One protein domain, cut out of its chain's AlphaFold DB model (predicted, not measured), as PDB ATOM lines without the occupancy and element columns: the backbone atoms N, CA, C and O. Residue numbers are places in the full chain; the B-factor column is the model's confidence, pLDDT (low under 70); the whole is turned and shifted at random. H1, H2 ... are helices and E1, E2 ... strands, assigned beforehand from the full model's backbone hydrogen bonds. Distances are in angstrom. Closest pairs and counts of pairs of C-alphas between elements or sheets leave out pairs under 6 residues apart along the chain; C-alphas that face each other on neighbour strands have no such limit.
ATOM      1  N   GLU A  43     224.280 334.220 290.402       85.38
ATOM      2  CA  GLU A  43     224.315 334.436 288.954       85.38
ATOM      3  C   GLU A  43     222.961 334.144 288.290       85.38
ATOM      4  O   GLU A  43     222.631 334.756 287.279       85.38
ATOM      5  N   GLN A  44     222.159 333.250 288.877       85.12
ATOM      6  CA  GLN A  44     220.816 332.907 288.409       85.12
ATOM      7  C   GLN A  44     219.737 333.785 289.057       85.12
ATOM      8  O   GLN A  44     218.753 334.139 288.417       85.12
ATOM      9  N   VAL A  45     219.903 334.155 290.330       86.81
ATOM     10  CA  VAL A  45     218.889 334.909 291.092       86.81
ATOM     11  C   VAL A  45     218.945 336.408 290.824       86.81
ATOM     12  O   VAL A  45     217.912 337.060 290.674       86.81
ATOM     13  N   ASN A  46     220.147 336.983 290.767       90.81
ATOM     14  CA  ASN A  46     220.320 338.427 290.650       90.81
ATOM     15  C   ASN A  46     219.642 339.021 289.397       90.81
ATOM     16  O   ASN A  46     219.037 340.087 289.540       90.81
ATOM     17  N   PRO A  47     219.690 338.388 288.201       93.44
ATOM     18  CA  PRO A  47     218.979 338.900 287.029       93.44
ATOM     19  C   PRO A  47     217.458 338.950 287.224       93.44
ATOM     20  O   PRO A  47     216.833 339.944 286.854       93.44
ATOM     21  N   GLU A  48     216.868 337.928 287.855       91.50
ATOM     22  CA  GLU A  48     215.426 337.870 288.133       91.50
ATOM     23  C   GLU A  48     215.005 338.985 289.101       91.50
ATOM     24  O   GLU A  48     214.069 339.740 288.823       91.50
ATOM     25  N   VAL A  49     215.750 339.160 290.199       91.88
ATOM     26  CA  VAL A  49     215.518 340.241 291.171       91.88
ATOM     27  C   VAL A  49     215.655 341.610 290.511       91.88
ATOM     28  O   VAL A  49     214.827 342.494 290.738       91.88
ATOM     29  N   GLN A  50     216.665 341.796 289.658       94.12
ATOM     30  CA  GLN A  50     216.879 343.054 288.952       94.12
ATOM     31  C   GLN A  50     215.744 343.366 287.976       94.12
ATOM     32  O   GLN A  50     215.240 344.491 287.958       94.12
ATOM     33  N   GLN A  51     215.316 342.381 287.185       92.94
ATOM     34  CA  GLN A  51     214.184 342.524 286.276       92.94
ATOM     35  C   GLN A  51     212.914 342.882 287.050       92.94
ATOM     36  O   GLN A  51     212.221 343.836 286.688       92.94
ATOM     37  N   ARG A  52     212.638 342.172 288.148       91.44
ATOM     38  CA  ARG A  52     211.468 342.408 288.994       91.44
ATOM     39  C   ARG A  52     211.484 343.800 289.620       91.44
ATOM     40  O   ARG A  52     210.489 344.514 289.547       91.44
ATOM     41  N   ALA A  53     212.610 344.214 290.192       91.75
ATOM     42  CA  ALA A  53     212.765 345.540 290.777       91.75
ATOM     43  C   ALA A  53     212.645 346.661 289.729       91.75
ATOM     44  O   ALA A  53     212.029 347.686 290.012       91.75
ATOM     45  N   ASN A  54     213.162 346.463 288.512       91.31
ATOM     46  CA  ASN A  54     212.994 347.410 287.405       91.31
ATOM     47  C   ASN A  54     211.532 347.536 286.960       91.31
ATOM     48  O   ASN A  54     211.065 348.649 286.730       91.31
ATOM     49  N   GLN A  55     210.802 346.420 286.862       88.00
ATOM     50  CA  GLN A  55     209.364 346.436 286.568       88.00
ATOM     51  C   GLN A  55     208.603 347.229 287.630       88.00
ATOM     52  O   GLN A  55     207.863 348.152 287.309       88.00
ATOM     53  N   LEU A  56     208.851 346.902 288.897       88.25
ATOM     54  CA  LEU A  56     208.231 347.538 290.050       88.25
ATOM     55  C   LEU A  56     208.531 349.043 290.126       88.25
ATOM     56  O   LEU A  56     207.621 349.840 290.308       88.25
ATOM     57  N   LYS A  57     209.784 349.456 289.901       87.38
ATOM     58  CA  LYS A  57     210.198 350.870 289.887       87.38
ATOM     59  C   LYS A  57     209.425 351.718 288.865       87.38
ATOM     60  O   LYS A  57     209.233 352.915 289.096       87.38
ATOM     61  N   ASN A  58     209.032 351.120 287.740       84.50
ATOM     62  CA  ASN A  58     208.345 351.803 286.643       84.50
ATOM     63  C   ASN A  58     206.816 351.831 286.804       84.50
ATOM     64  O   ASN A  58     206.147 352.495 286.015       84.50
ATOM     65  N   ASP A  59     206.268 351.157 287.818       82.81
ATOM     66  CA  ASP A  59     204.848 351.200 288.157       82.81
ATOM     67  C   ASP A  59     204.610 352.192 289.317       82.81
ATOM     68  O   ASP A  59     204.968 351.914 290.464       82.81
ATOM     69  N   PRO A  60     204.013 353.374 289.072       67.31
ATOM     70  CA  PRO A  60     203.774 354.359 290.126       67.31
ATOM     71  C   PRO A  60     202.725 353.912 291.161       67.31
ATOM     72  O   PRO A  60     202.688 354.481 292.251       67.31
ATOM     73  N   ASN A  61     201.917 352.889 290.855       72.00
ATOM     74  CA  ASN A  61     200.839 352.382 291.709       72.00
ATOM     75  C   ASN A  61     201.129 350.979 292.269       72.00
ATOM     76  O   ASN A  61     200.218 350.334 292.793       72.00
ATOM     77  N   GLN A  62     202.389 350.529 292.196       69.19
ATOM     78  CA  GLN A  62     202.806 349.142 292.431       69.19
ATOM     79  C   GLN A  62     202.302 348.553 293.768       69.19
ATOM     80  O   GLN A  62     202.036 347.355 293.853       69.19
ATOM     81  N   PHE A  63     202.195 349.373 294.822       76.00
ATOM     82  CA  PHE A  63     201.735 348.932 296.136       76.00
ATOM     83  C   PHE A  63     200.847 349.983 296.782       76.00
ATOM     84  O   PHE A  63     201.278 351.112 297.003       76.00
ATOM     85  N   PHE A  64     199.619 349.596 297.126       82.12
ATOM     86  CA  PHE A  64     198.679 350.452 297.861       82.12
ATOM     87  C   PHE A  64     198.469 351.831 297.194       82.12
ATOM     88  O   PHE A  64     198.267 352.833 297.876       82.12
ATOM     89  N   GLY A  65     198.568 351.897 295.857       81.25
ATOM     90  CA  GLY A  65     198.463 353.143 295.088       81.25
ATOM     91  C   GLY A  65     199.657 354.092 295.241       81.25
ATOM     92  O   GLY A  65     199.512 355.293 295.029       81.25
ATOM     93  N   LYS A  66     200.823 353.584 295.658       82.75
ATOM     94  CA  LYS A  66     202.038 354.373 295.868       82.75
ATOM     95  C   LYS A  66     203.284 353.677 295.321       82.75
ATOM     96  O   LYS A  66     203.400 352.450 295.307       82.75
ATOM     97  N   LYS A  67     204.269 354.497 294.955       87.00
ATOM     98  CA  LYS A  67     205.600 354.060 294.531       87.00
ATOM     99  C   LYS A  67     206.464 353.725 295.748       87.00
ATOM    100  O   LYS A  67     206.754 354.609 296.555       87.00
ATOM    101  N   MET A  68     206.918 352.474 295.853       90.19
ATOM    102  CA  MET A  68     207.761 352.017 296.974       90.19
ATOM    103  C   MET A  68     209.231 351.841 296.617       90.19
ATOM    104  O   MET A  68     210.063 351.886 297.516       90.19
ATOM    105  N   LEU A  69     209.569 351.634 295.341       93.00
ATOM    106  CA  LEU A  69     210.955 351.507 294.884       93.00
ATOM    107  C   LEU A  69     211.425 352.801 294.224       93.00
ATOM    108  O   LEU A  69     210.805 353.276 293.277       93.00
ATOM    109  N   ASP A  70     212.545 353.338 294.692       90.38
ATOM    110  CA  ASP A  70     213.169 354.532 294.124       90.38
ATOM    111  C   ASP A  70     214.240 354.167 293.086       90.38
ATOM    112  O   ASP A  70     214.153 354.531 291.908       90.38
ATOM    113  N   ALA A  71     215.227 353.370 293.502       92.62
ATOM    114  CA  ALA A  71     216.394 353.057 292.691       92.62
ATOM    115  C   ALA A  71     216.846 351.602 292.839       92.62
ATOM    116  O   ALA A  71     216.634 350.957 293.862       92.62
ATOM    117  N   ILE A  72     217.518 351.115 291.797       93.31
ATOM    118  CA  ILE A  72     218.246 349.851 291.798       93.31
ATOM    119  C   ILE A  72     219.570 350.049 291.059       93.31
ATOM    120  O   ILE A  72     219.581 350.485 289.909       93.31
ATOM    121  N   ALA A  73     220.683 349.772 291.736       91.12
ATOM    122  CA  ALA A  73     222.034 349.845 291.178       91.12
ATOM    123  C   ALA A  73     223.014 349.099 292.089       91.12
ATOM    124  O   ALA A  73     222.810 349.065 293.295       91.12
ATOM    125  N   ASN A  74     224.099 348.538 291.547       88.06
ATOM    126  CA  ASN A  74     225.218 347.992 292.336       88.06
ATOM    127  C   ASN A  74     224.804 347.015 293.458       88.06
ATOM    128  O   ASN A  74     225.275 347.137 294.583       88.06
ATOM    129  N   ARG A  75     223.897 346.064 293.168       88.38
ATOM    130  CA  ARG A  75     223.329 345.119 294.159       88.38
ATOM    131  C   ARG A  75     222.610 345.798 295.337       88.38
ATOM    132  O   ARG A  75     222.443 345.211 296.399       88.38
ATOM    133  N   ARG A  76     222.135 347.025 295.139       92.81
ATOM    134  CA  ARG A  76     221.360 347.797 296.108       92.81
ATOM    135  C   ARG A  76     220.001 348.158 295.527       92.81
ATOM    136  O   ARG A  76     219.915 348.642 294.400       92.81
ATOM    137  N   ILE A  77     218.956 347.949 296.320       94.88
ATOM    138  CA  ILE A  77     217.597 348.441 296.083       94.88
ATOM    139  C   ILE A  77     217.309 349.517 297.129       94.88
ATOM    140  O   ILE A  77     217.452 349.275 298.327       94.88
ATOM    141  N   THR A  78     216.892 350.696 296.682       94.38
ATOM    142  CA  THR A  78     216.494 351.810 297.549       94.38
ATOM    143  C   THR A  78     214.982 351.969 297.496       94.38
ATOM    144  O   THR A  78     214.400 352.099 296.417       94.38
ATOM    145  N   LEU A  79     214.349 351.947 298.664       94.75
ATOM    146  CA  LEU A  79     212.923 352.174 298.852       94.75
ATOM    147  C   LEU A  79     212.633 353.671 299.020       94.75
ATOM    148  O   LEU A  79     213.507 354.441 299.408       94.75
ATOM    149  N   THR A  80     211.400 354.087 298.752       90.06
ATOM    150  CA  THR A  80     210.943 355.468 298.966       90.06
ATOM    151  C   THR A  80     210.569 355.717 300.433       90.06
ATOM    152  O   THR A  80     210.441 354.792 301.236       90.06
ATOM    153  N   VAL A  81     210.320 356.984 300.782       85.25
ATOM    154  CA  VAL A  81     209.800 357.381 302.106       85.25
ATOM    155  C   VAL A  81     208.407 356.817 302.410       85.25
ATOM    156  O   VAL A  81     208.004 356.764 303.571       85.25
ATOM    157  N   GLU A  82     207.656 356.387 301.390       87.38
ATOM    158  CA  GLU A  82     206.333 355.785 301.587       87.38
ATOM    159  C   GLU A  82     206.429 354.412 302.254       87.38
ATOM    160  O   GLU A  82     205.554 354.069 303.046       87.38
ATOM    161  N   PHE A  83     207.518 353.666 302.028       92.25
ATOM    162  CA  PHE A  83     207.735 352.372 302.676       92.25
ATOM    163  C   PHE A  83     207.740 352.485 304.204       92.25
ATOM    164  O   PHE A  83     207.201 351.626 304.901       92.25
ATOM    165  N   ASP A  84     208.306 353.562 304.748       87.94
ATOM    166  CA  ASP A  84     208.399 353.754 306.196       87.94
ATOM    167  C   ASP A  84     207.043 353.954 306.872       87.94
ATOM    168  O   ASP A  84     206.916 353.684 308.070       87.94
ATOM    169  N   ARG A  85     206.034 354.371 306.102       87.31
ATOM    170  CA  ARG A  85     204.663 354.617 306.561       87.31
ATOM    171  C   ARG A  85     203.811 353.346 306.608       87.31
ATOM    172  O   ARG A  85     202.733 353.380 307.188       87.31
ATOM    173  N   LEU A  86     204.289 352.255 306.012       87.38
ATOM    174  CA  LEU A  86     203.572 350.988 305.927       87.38
ATOM    175  C   LEU A  86     203.523 350.247 307.267       87.38
ATOM    176  O   LEU A  86     204.446 350.320 308.085       87.38
ATOM    177  N   THR A  87     202.471 349.455 307.447       88.94
ATOM    178  CA  THR A  87     202.383 348.445 308.505       88.94
ATOM    179  C   THR A  87     203.415 347.335 308.302       88.94
ATOM    180  O   THR A  87     203.951 347.135 307.211       88.94
ATOM    181  N   GLY A  88     203.697 346.560 309.347       88.00
ATOM    182  CA  GLY A  88     204.655 345.459 309.290       88.00
ATOM    183  C   GLY A  88     204.292 344.382 308.264       88.00
ATOM    184  O   GLY A  88     205.188 343.817 307.629       88.00
ATOM    185  N   ILE A  89     202.992 344.131 308.068       87.69
ATOM    186  CA  ILE A  89     202.468 343.198 307.060       87.69
ATOM    187  C   ILE A  89     202.690 343.755 305.653       87.69
ATOM    188  O   ILE A  89     203.222 343.059 304.792       87.69
ATOM    189  N   GLU A  90     202.346 345.019 305.423       88.81
ATOM    190  CA  GLU A  90     202.541 345.672 304.127       88.81
ATOM    191  C   GLU A  90     204.031 345.768 303.768       88.81
ATOM    192  O   GLU A  90     204.420 345.440 302.646       88.81
ATOM    193  N   LYS A  91     204.900 346.104 304.734       92.62
ATOM    194  CA  LYS A  91     206.363 346.049 304.561       92.62
ATOM    195  C   LYS A  91     206.812 344.659 304.124       92.62
ATOM    196  O   LYS A  91     207.619 344.531 303.207       92.62
ATOM    197  N   GLN A  92     206.274 343.611 304.749       90.12
ATOM    198  CA  GLN A  92     206.596 342.234 304.384       90.12
ATOM    199  C   GLN A  92     206.144 341.895 302.957       90.12
ATOM    200  O   GLN A  92     206.891 341.262 302.215       90.12
ATOM    201  N   GLN A  93     204.955 342.341 302.547       88.88
ATOM    202  CA  GLN A  93     204.440 342.134 301.190       88.88
ATOM    203  C   GLN A  93     205.334 342.795 300.133       88.88
ATOM    204  O   GLN A  93     205.699 342.151 299.144       88.88
ATOM    205  N   VAL A  94     205.761 344.039 300.371       90.19
ATOM    206  CA  VAL A  94     206.727 344.742 299.511       90.19
ATOM    207  C   VAL A  94     208.019 343.931 299.372       90.19
ATOM    208  O   VAL A  94     208.457 343.652 298.255       90.19
ATOM    209  N   LEU A  95     208.605 343.498 300.493       90.50
ATOM    210  CA  LEU A  95     209.883 342.773 300.506       90.50
ATOM    211  C   LEU A  95     209.786 341.372 299.876       90.50
ATOM    212  O   LEU A  95     210.725 340.935 299.207       90.50
ATOM    213  N   ASN A  96     208.656 340.680 300.033       88.00
ATOM    214  CA  ASN A  96     208.422 339.368 299.422       88.00
ATOM    215  C   ASN A  96     208.319 339.460 297.895       88.00
ATOM    216  O   ASN A  96     208.821 338.591 297.185       88.00
ATOM    217  N   THR A  97     207.728 340.540 297.382       89.50
ATOM    218  CA  THR A  97     207.553 340.767 295.936       89.50
ATOM    219  C   THR A  97     208.890 340.936 295.205       89.50
ATOM    220  O   THR A  97     208.964 340.674 294.003       89.50
ATOM    221  N   LEU A  98     209.947 341.340 295.921       88.62
ATOM    222  CA  LEU A  98     211.308 341.452 295.387       88.62
ATOM    223  C   LEU A  98     212.007 340.101 295.193       88.62
ATOM    224  O   LEU A  98     213.044 340.078 294.540       88.62
ATOM    225  N   GLN A  99     211.471 339.005 295.749       87.31
ATOM    226  CA  GLN A  99     211.986 337.640 295.562       87.31
ATOM    227  C   GLN A  99     213.502 337.508 295.821       87.31
ATOM    228  O   GLN A  99     214.241 336.929 295.037       87.31
ATOM    229  N   LEU A 100     213.983 338.057 296.942       85.56
ATOM    230  CA  LEU A 100     215.419 338.138 297.261       85.56
ATOM    231  C   LEU A 100     216.062 336.795 297.677       85.56
ATOM    232  O   LEU A 100     217.206 336.794 298.123       85.56
ATOM    233  N   ASP A 101     215.360 335.663 297.597       81.69
ATOM    234  CA  ASP A 101     215.887 334.369 298.055       81.69
ATOM    235  C   ASP A 101     217.052 333.897 297.176       81.69
ATOM    236  O   ASP A 101     216.893 333.715 295.972       81.69
ATOM    237  N   GLY A 102     218.235 333.708 297.773       78.94
ATOM    238  CA  GLY A 102     219.476 333.410 297.036       78.94
ATOM    239  C   GLY A 102     220.116 334.630 296.359       78.94
ATOM    240  O   GLY A 102     221.105 334.498 295.640       78.94
ATOM    241  N   SER A 103     219.567 335.825 296.580       85.75
ATOM    242  CA  SER A 103     220.046 337.063 295.976       85.75
ATOM    243  C   SER A 103     221.170 337.704 296.785       85.75
ATOM    244  O   SER A 103     221.212 337.631 298.014       85.75
ATOM    245  N   THR A 104     222.047 338.418 296.081       87.94
ATOM    246  CA  THR A 104     223.066 339.286 296.698       87.94
ATOM    247  C   THR A 104     222.605 340.731 296.861       87.94
ATOM    248  O   THR A 104     223.389 341.574 297.288       87.94
ATOM    249  N   TYR A 105     221.358 341.034 296.490       90.25
ATOM    250  CA  TYR A 105     220.802 342.370 296.640       90.25
ATOM    251  C   TYR A 105     220.503 342.700 298.101       90.25
ATOM    252  O   TYR A 105     219.821 341.952 298.800       90.25
ATOM    253  N   GLU A 106     220.937 343.881 298.519       91.12
ATOM    254  CA  GLU A 106     220.547 344.490 299.784       91.12
ATOM    255  C   GLU A 106     219.452 345.534 299.558       91.12
ATOM    256  O   GLU A 106     219.418 346.226 298.534       91.12
ATOM    257  N   VAL A 107     218.556 345.666 300.534       93.94
ATOM    258  CA  VAL A 107     217.439 346.614 300.477       93.94
ATOM    259  C   VAL A 107     217.597 347.663 301.561       93.94
ATOM    260  O   VAL A 107     217.759 347.323 302.734       93.94
ATOM    261  N   TYR A 108     217.487 348.926 301.164       94.00
ATOM    262  CA  TYR A 108     217.631 350.085 302.030       94.00
ATOM    263  C   TYR A 108     216.397 350.979 301.958       94.00
ATOM    264  O   TYR A 108     215.781 351.112 300.902       94.00
ATOM    265  N   THR A 109     216.049 351.628 303.064       92.56
ATOM    266  CA  THR A 109     215.072 352.726 303.081       92.56
ATOM    267  C   THR A 109     215.611 353.974 302.369       92.56
ATOM    268  O   THR A 109     216.802 354.061 302.052       92.56
ATOM    269  N   ALA A 110     214.746 354.971 302.154       88.25
ATOM    270  CA  ALA A 110     215.134 356.266 301.585       88.25
ATOM    271  C   ALA A 110     216.171 357.000 302.447       88.25
ATOM    272  O   ALA A 110     217.024 357.710 301.920       88.25
ATOM    273  N   ASP A 111     216.117 356.796 303.764       83.06
ATOM    274  CA  ASP A 111     217.118 357.296 304.701       83.06
ATOM    275  C   ASP A 111     218.300 356.342 304.905       83.06
ATOM    276  O   ASP A 111     219.107 356.567 305.787       83.06
ATOM    277  N   GLU A 112     218.446 355.311 304.070       87.56
ATOM    278  CA  GLU A 112     219.624 354.435 304.006       87.56
ATOM    279  C   GLU A 112     219.803 353.471 305.182       87.56
ATOM    280  O   GLU A 112     220.889 352.926 305.385       87.56
ATOM    281  N   ARG A 113     218.728 353.175 305.917       91.00
ATOM    282  CA  ARG A 113     218.709 352.060 306.869       91.00
ATOM    283  C   ARG A 113     218.603 350.744 306.116       91.00
ATOM    284  O   ARG A 113     217.785 350.608 305.208       91.00
ATOM    285  N   LEU A 114     219.391 349.756 306.530       91.12
ATOM    286  CA  LEU A 114     219.302 348.397 306.002       91.12
ATOM    287  C   LEU A 114     217.981 347.744 306.443       91.12
ATOM    288  O   LEU A 114     217.663 347.718 307.631       91.12
ATOM    289  N   VAL A 115     217.226 347.211 305.483       92.50
ATOM    290  CA  VAL A 115     215.928 346.535 305.685       92.50
ATOM    291  C   VAL A 115     216.011 345.053 305.335       92.50
ATOM    292  O   VAL A 115     215.320 344.230 305.929       92.50
ATOM    293  N   SER A 116     216.856 344.695 304.374       90.94
ATOM    294  CA  SER A 116     217.157 343.305 304.039       90.94
ATOM    295  C   SER A 116     218.637 343.198 303.733       90.94
ATOM    296  O   SER A 116     219.116 343.854 302.808       90.94
ATOM    297  N   ALA A 117     219.338 342.378 304.509       84.94
ATOM    298  CA  ALA A 117     220.729 342.038 304.262       84.94
ATOM    299  C   ALA A 117     220.860 340.981 303.153       84.94
ATOM    300  O   ALA A 117     219.878 340.326 302.789       84.94
ATOM    301  N   GLN A 118     222.086 340.804 302.660       76.88
ATOM    302  CA  GLN A 118     222.449 339.690 301.790       76.88
ATOM    303  C   GLN A 118     222.140 338.346 302.472       76.88
ATOM    304  O   GLN A 118     222.454 338.150 303.646       76.88
ATOM    305  N   TYR A 119     221.547 337.420 301.717       68.12
ATOM    306  CA  TYR A 119     221.250 336.070 302.188       68.12
ATOM    307  C   TYR A 119     222.538 335.250 302.354       68.12
ATOM    308  O   TYR A 119     223.335 335.148 301.421       68.12
ATOM    309  N   ASP A 120     222.727 334.649 303.530       63.62
ATOM    310  CA  ASP A 120     223.907 333.844 303.885       63.62
ATOM    311  C   ASP A 120     223.649 332.325 303.856       63.62
ATOM    312  O   ASP A 120     224.466 331.540 304.338       63.62
ATOM    313  N   GLY A 121     222.513 331.898 303.297       57.25
ATOM    314  CA  GLY A 121     222.098 330.492 303.269       57.25
ATOM    315  C   GLY A 121     221.300 330.051 304.497       57.25
ATOM    316  O   GLY A 121     220.613 329.037 304.432       57.25
ATOM    317  N   CYS A 122     221.324 330.812 305.594       55.66
ATOM    318  CA  CYS A 122     220.772 330.381 306.880       55.66
ATOM    319  C   CYS A 122     219.776 331.372 307.485       55.66
ATOM    320  O   CYS A 122     218.885 330.973 308.234       55.66
ATOM    321  N   THR A 123     219.882 332.657 307.148       55.72
ATOM    322  CA  THR A 123     219.006 333.692 307.690       55.72
ATOM    323  C   THR A 123     218.566 334.679 306.612       55.72
ATOM    324  O   THR A 123     219.372 335.299 305.923       55.72
ATOM    325  N   ARG A 124     217.247 334.856 306.468       62.06
ATOM    326  CA  ARG A 124     216.663 336.024 305.794       62.06
ATOM    327  C   ARG A 124     216.025 336.893 306.866       62.06
ATOM    328  O   ARG A 124     214.852 336.741 307.194       62.06
ATOM    329  N   THR A 125     216.822 337.756 307.485       68.62
ATOM    330  CA  THR A 125     216.318 338.657 308.525       68.62
ATOM    331  C   THR A 125     215.874 339.961 307.879       68.62
ATOM    332  O   THR A 125     216.693 340.733 307.382       68.62
ATOM    333  N   HIS A 126     214.567 340.219 307.880       86.19
ATOM    334  CA  HIS A 126     214.063 341.556 307.585       86.19
ATOM    335  C   HIS A 126     214.297 342.449 308.798       86.19
ATOM    336  O   HIS A 126     213.751 342.216 309.873       86.19
ATOM    337  N   LEU A 127     215.114 343.477 308.610       90.88
ATOM    338  CA  LEU A 127     215.588 344.373 309.655       90.88
ATOM    339  C   LEU A 127     214.660 345.588 309.762       90.88
ATOM    340  O   LEU A 127     215.042 346.722 309.477       90.88
ATOM    341  N   LYS A 128     213.389 345.333 310.088       91.75
ATOM    342  CA  LYS A 128     212.325 346.351 310.040       91.75
ATOM    343  C   LYS A 128     212.427 347.359 311.183       91.75
ATOM    344  O   LYS A 128     211.958 348.486 311.031       91.75
ATOM    345  N   THR A 129     213.073 346.975 312.280       93.62
ATOM    346  CA  THR A 129     213.335 347.824 313.444       93.62
ATOM    347  C   THR A 129     214.837 348.025 313.665       93.62
ATOM    348  O   THR A 129     215.685 347.268 313.188       93.62
TER     349      THR A 129
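What this domain is: This is residues 43 to 129 of the 442 residues of an uncharacterized protein of Nostoc sp. T09 (UniProt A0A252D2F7). A twisted four-strand sheet has the long helix H1 over its E1 edge; H2 only grazes it. The 87 printed residues run H1, E1, E2, H2, E3, E4; the mixed sheet's order is E1, E2, E3, E4. The class is mixed, under half of the residues in named elements; it is compact, radius of gyration of the C-alphas 11.9 A, spanning 32 by 27 by 20 A.

Where its parts are: From C-alpha 43 at (224.315, 334.436, 288.954), H1, residues 43 to 57, runs 21.7 A. Read on through E1, 69 to 73, E2, 76 to 79, H2, 88 to 97, E3, 106 to 108, and E4, 114 to 116, ending at (217.157, 343.305, 304.039).

How they stand to each other: H1 is on one face, two layers, height over the sheet 10.2 A; its closest C-alphas to E1 are Lys 57 and Leu 69, 5.1 A. Find hairpins E1 and E2, N 70 and O 78 2.8 A, and E3 and E4, N 115 and O 107 2.8 A. E2, H2, E3 form a strand-helix-strand unit, parallel strands joined through a helix, with a right-handed crossover; N 77 and O 106 are 2.8 A apart. Every O i to N i+4 pair is within hydrogen-bond range in H2, 9 of 11 in H1.

The domain as a whole: The printed part has no cut; H1 to E1 is a long link. Look for pLDDT under 70 at residues 60, 62 and 119 to 125.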